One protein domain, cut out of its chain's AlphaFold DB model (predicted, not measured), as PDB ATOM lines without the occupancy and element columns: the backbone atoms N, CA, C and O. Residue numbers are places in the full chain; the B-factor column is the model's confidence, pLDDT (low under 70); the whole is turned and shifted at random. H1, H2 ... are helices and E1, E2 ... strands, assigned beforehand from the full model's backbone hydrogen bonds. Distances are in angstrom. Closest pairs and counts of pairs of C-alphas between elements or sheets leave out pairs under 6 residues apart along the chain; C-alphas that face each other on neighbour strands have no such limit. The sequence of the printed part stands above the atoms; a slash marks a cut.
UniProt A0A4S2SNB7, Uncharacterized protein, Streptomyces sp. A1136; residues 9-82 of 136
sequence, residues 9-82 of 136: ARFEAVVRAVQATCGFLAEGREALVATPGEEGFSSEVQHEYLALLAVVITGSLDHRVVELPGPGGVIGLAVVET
ATOM      1  N   ALA A   9     177.791 -74.969 101.569       80.69
ATOM      2  CA  ALA A   9     176.776 -73.987 101.180       80.69
ATOM      3  C   ALA A   9     175.388 -74.613 100.934       80.69
ATOM      4  O   ALA A   9     174.365 -74.016 101.264       80.69
ATOM      5  N   ARG A  10     175.344 -75.830 100.376       79.00
ATOM      6  CA  ARG A  10     174.091 -76.559 100.136       79.00
ATOM      7  C   ARG A  10     173.521 -77.124 101.430       79.00
ATOM      8  O   ARG A  10     172.321 -77.034 101.657       79.00
ATOM      9  N   PHE A  11     174.383 -77.639 102.304       81.00
ATOM     10  CA  PHE A  11     173.977 -78.090 103.631       81.00
ATOM     11  C   PHE A  11     173.364 -76.948 104.459       81.00
ATOM     12  O   PHE A  11     172.289 -77.109 105.032       81.00
ATOM     13  N   GLU A  12     173.980 -75.763 104.464       82.38
ATOM     14  CA  GLU A  12     173.422 -74.582 105.136       82.38
ATOM     15  C   GLU A  12     172.057 -74.169 104.574       82.38
ATOM     16  O   GLU A  12     171.174 -73.766 105.331       82.38
ATOM     17  N   ALA A  13     171.871 -74.271 103.255       79.69
ATOM     18  CA  ALA A  13     170.589 -73.986 102.620       79.69
ATOM     19  C   ALA A  13     169.486 -74.941 103.109       79.69
ATOM     20  O   ALA A  13     168.401 -74.478 103.465       79.69
ATOM     21  N   VAL A  14     169.790 -76.240 103.213       81.81
ATOM     22  CA  VAL A  14     168.878 -77.252 103.772       81.81
ATOM     23  C   VAL A  14     168.536 -76.933 105.230       81.81
ATOM     24  O   VAL A  14     167.361 -76.881 105.588       81.81
ATOM     25  N   VAL A  15     169.539 -76.647 106.066       83.06
ATOM     26  CA  VAL A  15     169.329 -76.329 107.489       83.06
ATOM     27  C   VAL A  15     168.433 -75.101 107.660       83.06
ATOM     28  O   VAL A  15     167.488 -75.144 108.450       83.06
ATOM     29  N   ARG A  16     168.674 -74.021 106.902       82.31
ATOM     30  CA  ARG A  16     167.842 -72.807 106.966       82.31
ATOM     31  C   ARG A  16     166.389 -73.082 106.578       82.31
ATOM     32  O   ARG A  16     165.485 -72.580 107.241       82.31
ATOM     33  N   ALA A  17     166.156 -73.884 105.541       81.00
ATOM     34  CA  ALA A  17     164.801 -74.217 105.106       81.00
ATOM     35  C   ALA A  17     164.050 -75.076 106.128       81.00
ATOM     36  O   ALA A  17     162.873 -74.830 106.397       81.00
ATOM     37  N   VAL A  18     164.729 -76.045 106.749       83.19
ATOM     38  CA  VAL A  18     164.130 -76.852 107.820       83.19
ATOM     39  C   VAL A  18     163.790 -75.984 109.025       83.19
ATOM     40  O   VAL A  18     162.679 -76.071 109.536       83.19
ATOM     41  N   GLN A  19     164.691 -75.094 109.444       81.69
ATOM     42  CA  GLN A  19     164.425 -74.173 110.552       81.69
ATOM     43  C   GLN A  19     163.222 -73.262 110.277       81.69
ATOM     44  O   GLN A  19     162.367 -73.113 111.149       81.69
ATOM     45  N   ALA A  20     163.121 -72.697 109.069       80.75
ATOM     46  CA  ALA A  20     161.970 -71.890 108.669       80.75
ATOM     47  C   ALA A  20     160.666 -72.702 108.719       80.75
ATOM     48  O   ALA A  20     159.672 -72.240 109.273       80.75
ATOM     49  N   THR A  21     160.694 -73.937 108.217       76.75
ATOM     50  CA  THR A  21     159.541 -74.852 108.236       76.75
ATOM     51  C   THR A  21     159.117 -75.212 109.652       76.75
ATOM     52  O   THR A  21     157.937 -75.107 109.975       76.75
ATOM     53  N   CYS A  22     160.063 -75.544 110.530       79.06
ATOM     54  CA  CYS A  22     159.782 -75.764 111.946       79.06
ATOM     55  C   CYS A  22     159.172 -74.518 112.605       79.06
ATOM     56  O   CYS A  22     158.249 -74.652 113.404       79.06
ATOM     57  N   GLY A  23     159.637 -73.316 112.246       79.81
ATOM     58  CA  GLY A  23     159.045 -72.053 112.692       79.81
ATOM     59  C   GLY A  23     157.587 -71.895 112.248       79.81
ATOM     60  O   GLY A  23     156.723 -71.627 113.078       79.81
ATOM     61  N   PHE A  24     157.287 -72.139 110.968       79.75
ATOM     62  CA  PHE A  24     155.913 -72.105 110.449       79.75
ATOM     63  C   PHE A  24     154.994 -73.092 111.180       79.75
ATOM     64  O   PHE A  24     153.904 -72.712 111.611       79.75
ATOM     65  N   LEU A  25     155.456 -74.331 111.369       75.94
ATOM     66  CA  LEU A  25     154.701 -75.372 112.064       75.94
ATOM     67  C   LEU A  25     154.463 -75.028 113.542       75.94
ATOM     68  O   LEU A  25     153.356 -75.218 114.039       75.94
ATOM     69  N   ALA A  26     155.467 -74.485 114.239       78.94
ATOM     70  CA  ALA A  26     155.343 -74.068 115.637       78.94
ATOM     71  C   ALA A  26     154.323 -72.933 115.828       78.94
ATOM     72  O   ALA A  26     153.659 -72.857 116.860       78.94
ATOM     73  N   GLU A  27     154.164 -72.074 114.823       82.00
ATOM     74  CA  GLU A  27     153.169 -70.998 114.810       82.00
ATOM     75  C   GLU A  27     151.768 -71.468 114.376       82.00
ATOM     76  O   GLU A  27     150.857 -70.651 114.235       82.00
ATOM     77  N   GLY A  28     151.576 -72.773 114.141       72.00
ATOM     78  CA  GLY A  28     150.314 -73.340 113.661       72.00
ATOM     79  C   GLY A  28     149.963 -72.919 112.233       72.00
ATOM     80  O   GLY A  28     148.814 -73.063 111.813       72.00
ATOM     81  N   ARG A  29     150.932 -72.375 111.485       67.12
ATOM     82  CA  ARG A  29     150.751 -72.012 110.083       67.12
ATOM     83  C   ARG A  29     150.890 -73.257 109.225       67.12
ATOM     84  O   ARG A  29     151.771 -74.089 109.438       67.12
ATOM     85  N   GLU A  30     150.025 -73.355 108.224       57.59
ATOM     86  CA  GLU A  30     150.137 -74.387 107.206       57.59
ATOM     87  C   GLU A  30     151.420 -74.127 106.409       57.59
ATOM     88  O   GLU A  30     151.522 -73.179 105.625       57.59
ATOM     89  N   ALA A  31     152.443 -74.935 106.671       56.59
ATOM     90  CA  ALA A  31     153.640 -74.947 105.859       56.59
ATOM     91  C   ALA A  31     153.305 -75.734 104.593       56.59
ATOM     92  O   ALA A  31     153.375 -76.963 104.575       56.59
ATOM     93  N   LEU A  32     152.923 -75.031 103.527       55.41
ATOM     94  CA  LEU A  32     153.031 -75.618 102.200       55.41
ATOM     95  C   LEU A  32     154.506 -75.964 102.015       55.41
ATOM     96  O   LEU A  32     155.342 -75.071 101.869       55.41
ATOM     97  N   VAL A  33     154.825 -77.258 102.033       55.47
ATOM     98  CA  VAL A  33     156.130 -77.774 101.613       55.47
ATOM     99  C   VAL A  33     156.190 -77.659 100.088       55.47
ATOM    100  O   VAL A  33     156.247 -78.640  99.356       55.47
ATOM    101  N   ALA A  34     156.091 -76.431  99.589       53.28
ATOM    102  CA  ALA A  34     156.510 -76.099  98.251       53.28
ATOM    103  C   ALA A  34     158.032 -76.074  98.315       53.28
ATOM    104  O   ALA A  34     158.620 -75.266  99.042       53.28
ATOM    105  N   THR A  35     158.682 -76.990  97.604       54.34
ATOM    106  CA  THR A  35     160.095 -76.807  97.298       54.34
ATOM    107  C   THR A  35     160.231 -75.416  96.674       54.34
ATOM    108  O   THR A  35     159.448 -75.077  95.780       54.34
ATOM    109  N   PRO A  36     161.158 -74.562  97.153       53.59
ATOM    110  CA  PRO A  36     161.538 -73.388  96.384       53.59
ATOM    111  C   PRO A  36     161.816 -73.891  94.969       53.59
ATOM    112  O   PRO A  36     162.524 -74.890  94.829       53.59
ATOM    113  N   GLY A  37     161.199 -73.281  93.954       54.44
ATOM    114  CA  GLY A  37     161.377 -73.717  92.569       54.44
ATOM    115  C   GLY A  37     162.857 -73.756  92.168       54.44
ATOM    116  O   GLY A  37     163.734 -73.371  92.941       54.44
ATOM    117  N   GLU A  38     163.151 -74.173  90.938       53.00
ATOM    118  CA  GLU A  38     164.528 -74.246  90.402       53.00
ATOM    119  C   GLU A  38     165.351 -72.952  90.616       53.00
ATOM    120  O   GLU A  38     166.573 -73.003  90.730       53.00
ATOM    121  N   GLU A  39     164.691 -71.794  90.745       52.75
ATOM    122  CA  GLU A  39     165.313 -70.495  91.052       52.75
ATOM    123  C   GLU A  39     165.854 -70.375  92.493       52.75
ATOM    124  O   GLU A  39     166.735 -69.558  92.758       52.75
ATOM    125  N   GLY A  40     165.340 -71.175  93.433       61.56
ATOM    126  CA  GLY A  40     165.706 -71.160  94.850       61.56
ATOM    127  C   GLY A  40     166.580 -72.340  95.270       61.56
ATOM    128  O   GLY A  40     167.548 -72.123  95.997       61.56
ATOM    129  N   PHE A  41     166.279 -73.559  94.799       70.25
ATOM    130  CA  PHE A  41     167.036 -74.785  95.087       70.25
ATOM    131  C   PHE A  41     167.248 -75.633  93.834       70.25
ATOM    132  O   PHE A  41     166.305 -75.928  93.107       70.25
ATOM    133  N   SER A  42     168.471 -76.141  93.656       79.50
ATOM    134  CA  SER A  42     168.736 -77.232  92.710       79.50
ATOM    135  C   SER A  42     167.988 -78.502  93.125       79.50
ATOM    136  O   SER A  42     167.901 -78.763  94.326       79.50
ATOM    137  N   SER A  43     167.575 -79.336  92.167       77.25
ATOM    138  CA  SER A  43     166.917 -80.636  92.412       77.25
ATOM    139  C   SER A  43     167.577 -81.486  93.520       77.25
ATOM    140  O   SER A  43     166.899 -81.957  94.429       77.25
ATOM    141  N   GLU A  44     168.912 -81.573  93.555       81.06
ATOM    142  CA  GLU A  44     169.650 -82.303  94.605       81.06
ATOM    143  C   GLU A  44     169.383 -81.753  96.023       81.06
ATOM    144  O   GLU A  44     169.216 -82.503  96.978       81.06
ATOM    145  N   VAL A  45     169.283 -80.430  96.164       82.50
ATOM    146  CA  VAL A  45     168.988 -79.763  97.446       82.50
ATOM    147  C   VAL A  45     167.518 -79.929  97.822       82.50
ATOM    148  O   VAL A  45     167.206 -80.077  99.001       82.50
ATOM    149  N   GLN A  46     166.618 -79.939  96.837       81.31
ATOM    150  CA  GLN A  46     165.198 -80.207  97.064       81.31
ATOM    151  C   GLN A  46     164.974 -81.631  97.586       81.31
ATOM    152  O   GLN A  46     164.206 -81.826  98.527       81.31
ATOM    153  N   HIS A  47     165.679 -82.608  97.014       84.69
ATOM    154  CA  HIS A  47     165.615 -84.014  97.417       84.69
ATOM    155  C   HIS A  47     166.049 -84.205  98.874       84.69
ATOM    156  O   HIS A  47     165.309 -84.771  99.677       84.69
ATOM    157  N   GLU A  48     167.190 -83.623  99.244       85.44
ATOM    158  CA  GLU A  48     167.750 -83.698 100.598       85.44
ATOM    159  C   GLU A  48     166.895 -82.951 101.632       85.44
ATOM    160  O   GLU A  48     166.681 -83.429 102.746       85.44
ATOM    161  N   TYR A  49     166.338 -81.800 101.255       84.69
ATOM    162  CA  TYR A  49     165.392 -81.064 102.091       84.69
ATOM    163  C   TYR A  49     164.121 -81.874 102.384       84.69
ATOM    164  O   TYR A  49     163.705 -81.963 103.540       84.69
ATOM    165  N   LEU A  50     163.526 -82.500 101.363       85.19
ATOM    166  CA  LEU A  50     162.329 -83.330 101.524       85.19
ATOM    167  C   LEU A  50     162.609 -84.595 102.339       85.19
ATOM    168  O   LEU A  50     161.804 -84.953 103.199       85.19
ATOM    169  N   ALA A  51     163.756 -85.240 102.116       85.88
ATOM    170  CA  ALA A  51     164.178 -86.394 102.899       85.88
ATOM    171  C   ALA A  51     164.329 -86.024 104.382       85.88
ATOM    172  O   ALA A  51     163.773 -86.695 105.250       85.88
ATOM    173  N   LEU A  52     165.008 -84.913 104.680       85.44
ATOM    174  CA  LEU A  52     165.187 -84.452 106.053       85.44
ATOM    175  C   LEU A  52     163.859 -84.055 106.709       85.44
ATOM    176  O   LEU A  52     163.629 -84.402 107.867       85.44
ATOM    177  N   LEU A  53     162.962 -83.376 105.990       85.06
ATOM    178  CA  LEU A  53     161.633 -83.056 106.512       85.06
ATOM    179  C   LEU A  53     160.823 -84.307 106.850       85.06
ATOM    180  O   LEU A  53     160.190 -84.348 107.903       85.06
ATOM    181  N   ALA A  54     160.866 -85.333 105.999       84.25
ATOM    182  CA  ALA A  54     160.187 -86.595 106.263       84.25
ATOM    183  C   ALA A  54     160.668 -87.219 107.579       84.25
ATOM    184  O   ALA A  54     159.851 -87.604 108.418       84.25
ATOM    185  N   VAL A  55     161.985 -87.233 107.806       86.31
ATOM    186  CA  VAL A  55     162.586 -87.709 109.060       86.31
ATOM    187  C   VAL A  55     162.149 -86.855 110.249       86.31
ATOM    188  O   VAL A  55     161.751 -87.400 111.274       86.31
ATOM    189  N   VAL A  56     162.189 -85.526 110.131       84.44
ATOM    190  CA  VAL A  56     161.820 -84.610 111.223       84.44
ATOM    191  C   VAL A  56     160.352 -84.773 111.629       84.44
ATOM    192  O   VAL A  56     160.046 -84.752 112.818       84.44
ATOM    193  N   ILE A  57     159.451 -84.950 110.661       78.50
ATOM    194  CA  ILE A  57     158.006 -85.056 110.909       78.50
ATOM    195  C   ILE A  57     157.628 -86.436 111.456       78.50
ATOM    196  O   ILE A  57     156.801 -86.538 112.359       78.50
ATOM    197  N   THR A  58     158.206 -87.503 110.905       80.12
ATOM    198  CA  THR A  58     157.792 -88.884 111.217       80.12
ATOM    199  C   THR A  58     158.671 -89.571 112.263       80.12
ATOM    200  O   THR A  58     158.273 -90.588 112.823       80.12
ATOM    201  N   GLY A  59     159.883 -89.064 112.502       83.50
ATOM    202  CA  GLY A  59     160.901 -89.713 113.330       83.50
ATOM    203  C   GLY A  59     161.536 -90.965 112.707       83.50
ATOM    204  O   GLY A  59     162.326 -91.625 113.380       83.50
ATOM    205  N   SER A  60     161.212 -91.306 111.454       82.44
ATOM    206  CA  SER A  60     161.711 -92.504 110.764       82.44
ATOM    207  C   SER A  60     162.732 -92.157 109.681       82.44
ATOM    208  O   SER A  60     162.611 -91.134 109.012       82.44
ATOM    209  N   LEU A  61     163.735 -93.022 109.501       85.38
ATOM    210  CA  LEU A  61     164.750 -92.916 108.444       85.38
ATOM    211  C   LEU A  61     164.388 -93.716 107.185       85.38
ATOM    212  O   LEU A  61     165.095 -93.619 106.185       85.38
ATOM    213  N   ASP A  62     163.299 -94.485 107.208       84.69
ATOM    214  CA  ASP A  62     162.927 -95.411 106.129       84.69
ATOM    215  C   ASP A  62     162.240 -94.723 104.934       84.69
ATOM    216  O   ASP A  62     161.571 -95.364 104.121       84.69
ATOM    217  N   HIS A  63     162.435 -93.414 104.786       83.50
ATOM    218  CA  HIS A  63     161.858 -92.620 103.706       83.50
ATOM    219  C   HIS A  63     162.772 -92.553 102.496       83.50
ATOM    220  O   HIS A  63     163.997 -92.484 102.599       83.50
ATOM    221  N   ARG A  64     162.160 -92.518 101.317       84.19
ATOM    222  CA  ARG A  64     162.832 -92.248 100.050       84.19
ATOM    223  C   ARG A  64     162.094 -91.149  99.318       84.19
ATOM    224  O   ARG A  64     160.869 -91.117  99.310       84.19
ATOM    225  N   VAL A  65     162.845 -90.269  98.673       84.25
ATOM    226  CA  VAL A  65     162.274 -89.262  97.783       84.25
ATOM    227  C   VAL A  65     162.392 -89.772  96.350       84.25
ATOM    228  O   VAL A  65     163.465 -90.212  95.927       84.25
ATOM    229  N   VAL A  66     161.282 -89.764  95.620       83.81
ATOM    230  CA  VAL A  66     161.189 -90.230  94.233       83.81
ATOM    231  C   VAL A  66     160.615 -89.139  93.340       83.81
ATOM    232  O   VAL A  66     159.766 -88.355  93.764       83.81
ATOM    233  N   GLU A  67     161.081 -89.101  92.098       86.25
ATOM    234  CA  GLU A  67     160.502 -88.270  91.047       86.25
ATOM    235  C   GLU A  67     159.248 -88.945  90.486       86.25
ATOM    236  O   GLU A  67     159.256 -90.139  90.178       86.25
ATOM    237  N   LEU A  68     158.164 -88.185  90.346       81.19
ATOM    238  CA  LEU A  68     156.904 -88.644  89.775       81.19
ATOM    239  C   LEU A  68     156.460 -87.718  88.640       81.19
ATOM    240  O   LEU A  68     156.560 -86.496  88.767       81.19
ATOM    241  N   PRO A  69     155.916 -88.268  87.542       80.88
ATOM    242  CA  PRO A  69     155.309 -87.454  86.504       80.88
ATOM    243  C   PRO A  69     154.048 -86.780  87.053       80.88
ATOM    244  O   PRO A  69     153.102 -87.435  87.491       80.88
ATOM    245  N   GLY A  70     154.045 -85.456  87.025       76.19
ATOM    246  CA  GLY A  70     152.911 -84.610  87.350       76.19
ATOM    247  C   GLY A  70     152.060 -84.265  86.121       76.19
ATOM    248  O   GLY A  70     152.448 -84.514  84.971       76.19
ATOM    249  N   PRO A  71     150.878 -83.664  86.340       71.50
ATOM    250  CA  PRO A  71     150.014 -83.199  85.262       71.50
ATOM    251  C   PRO A  71     150.752 -82.214  84.346       71.50
ATOM    252  O   PRO A  71     151.424 -81.300  84.818       71.50
ATOM    253  N   GLY A  72     150.628 -82.390  83.029       73.00
ATOM    254  CA  GLY A  72     151.294 -81.523  82.050       73.00
ATOM    255  C   GLY A  72     152.771 -81.850  81.790       73.00
ATOM    256  O   GLY A  72     153.452 -81.055  81.152       73.00
ATOM    257  N   GLY A  73     153.268 -83.004  82.252       73.00
ATOM    258  CA  GLY A  73     154.638 -83.461  81.980       73.00
ATOM    259  C   GLY A  73     155.703 -82.848  82.891       73.00
ATOM    260  O   GLY A  73     156.891 -83.068  82.672       73.00
ATOM    261  N   VAL A  74     155.291 -82.097  83.914       76.81
ATOM    262  CA  VAL A  74     156.188 -81.567  84.946       76.81
ATOM    263  C   VAL A  74     156.586 -82.698  85.888       76.81
ATOM    264  O   VAL A  74     155.722 -83.443  86.336       76.81
ATOM    265  N   ILE A  75     157.868 -82.828  86.215       78.88
ATOM    266  CA  ILE A  75     158.328 -83.790  87.222       78.88
ATOM    267  C   ILE A  75     158.135 -83.189  88.617       78.88
ATOM    268  O   ILE A  75     158.636 -82.105  88.906       78.88
ATOM    269  N   GLY A  76     157.381 -83.883  89.467       77.31
ATOM    270  CA  GLY A  76     157.228 -83.576  90.888       77.31
ATOM    271  C   GLY A  76     158.061 -84.516  91.758       77.31
ATOM    272  O   GLY A  76     158.495 -85.573  91.307       77.31
ATOM    273  N   LEU A  77     158.258 -84.150  93.024       82.12
ATOM    274  CA  LEU A  77     158.917 -84.994  94.023       82.12
ATOM    275  C   LEU A  77     157.885 -85.518  95.025       82.12
ATOM    276  O   LEU A  77     157.012 -84.773  95.468       82.12
ATOM    277  N   ALA A  78     158.006 -86.787  95.404       82.81
ATOM    278  CA  ALA A  78     157.190 -87.412  96.437       82.81
ATOM    279  C   ALA A  78     158.058 -88.136  97.466       82.81
ATOM    280  O   ALA A  78     159.066 -88.751  97.122       82.81
ATOM    281  N   VAL A  79     157.637 -88.086  98.731       83.56
ATOM    282  CA  VAL A  79     158.218 -88.870  99.824       83.56
ATOM    283  C   VAL A  79     157.433 -90.175  99.940       83.56
ATOM    284  O   VAL A  79     156.214 -90.149 100.094       83.56
ATOM    285  N   VAL A  80     158.129 -91.306  99.878       84.62
ATOM    286  CA  VAL A  80     157.561 -92.644 100.066       84.62
ATOM    287  C   VAL A  80     158.236 -93.338 101.243       84.62
ATOM    288  O   VAL A  80     159.457 -93.290 101.386       84.62
ATOM    289  N   GLU A  81     157.446 -94.001 102.080       79.88
ATOM    290  CA  GLU A  81     157.963 -94.854 103.147       79.88
ATOM    291  C   GLU A  81     158.311 -96.233 102.574       79.88
ATOM    292  O   GLU A  81     157.538 -96.838 101.824       79.88
ATOM    293  N   THR A  82     159.489 -96.746 102.921       73.31
ATOM    294  CA  THR A  82     159.888 -98.106 102.573       73.31
ATOM    295  C   THR A  82     159.176 -99.057 103.525       73.31
ATOM    296  O   THR A  82     159.694 -99.401 104.584       73.31
TER     297      THR A  82
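AT A GLANCE: This is residues 9 to 82 of the 136 residues of an uncharacterized protein of Streptomyces sp. A1136 (UniProt A0A4S2SNB7). Helix H2 lies in the middle, with helix H1 packed aslant on one side of it and the two-stranded hairpin of E1 and E2 on the other. A long loop, residues 27 to 42, folds back from the end of H1 to the beginning of H2. The printed part has 74 residues, with two named helices and two named strands in the order H1, H2, E1, E2; the sheet E1 - E2 is antiparallel and the class is mixed, helices and strands. The whole is compact, with a radius of gyration of the C-alphas of 12.6 A, and rounded, spanning 35 by 30 by 26 A.

HOW THE PARTS SIT: Start with H1, residues 9 to 26, and look from it to H2, residues 43 to 58. They touch, H1 with its residues 10 to 18 alone; the closest C-alphas are those of Val 14 and Tyr 49, 5.4 A apart. Their lines stand at a steep tilt of 39 degrees, the same way. In both helices every O i to N i+4 pair is within hydrogen-bond range. Next find E1, residues 63 to 69, whose closest C-alpha to H2 is Val 65, 6.2 A from that of Ala 51. E2, residues 75 to 81, forms an antiparallel hairpin with E1, their directions 150 degrees apart; N 66 and O 78 are within hydrogen-bond range at 2.9 A. The closest C-alphas of H2 and E2 are those of Leu 50 and Val 79, 7.1 A apart. H1 is apart from both strands.

IN THESE COORDINATES: Find C-alpha 9 at (176.776, -73.987, 101.180); from there H1 runs 25.9 A. H2 begins at C-alpha 43, (166.917, -80.636, 92.412), and runs 22.5 A. E1 is 19.1 A long and E2 19.4 A, ending at C-alpha 81, (157.963, -94.854, 103.147).

THE WHOLE: The two C-alphas farthest apart, Glu 27 and Gly 73, are 35.1 A apart. The printed part has no cut. The link from H1 to H2 is long; the other two are tight. Look for low confidence, pLDDT under 70, at residues 29 to 40.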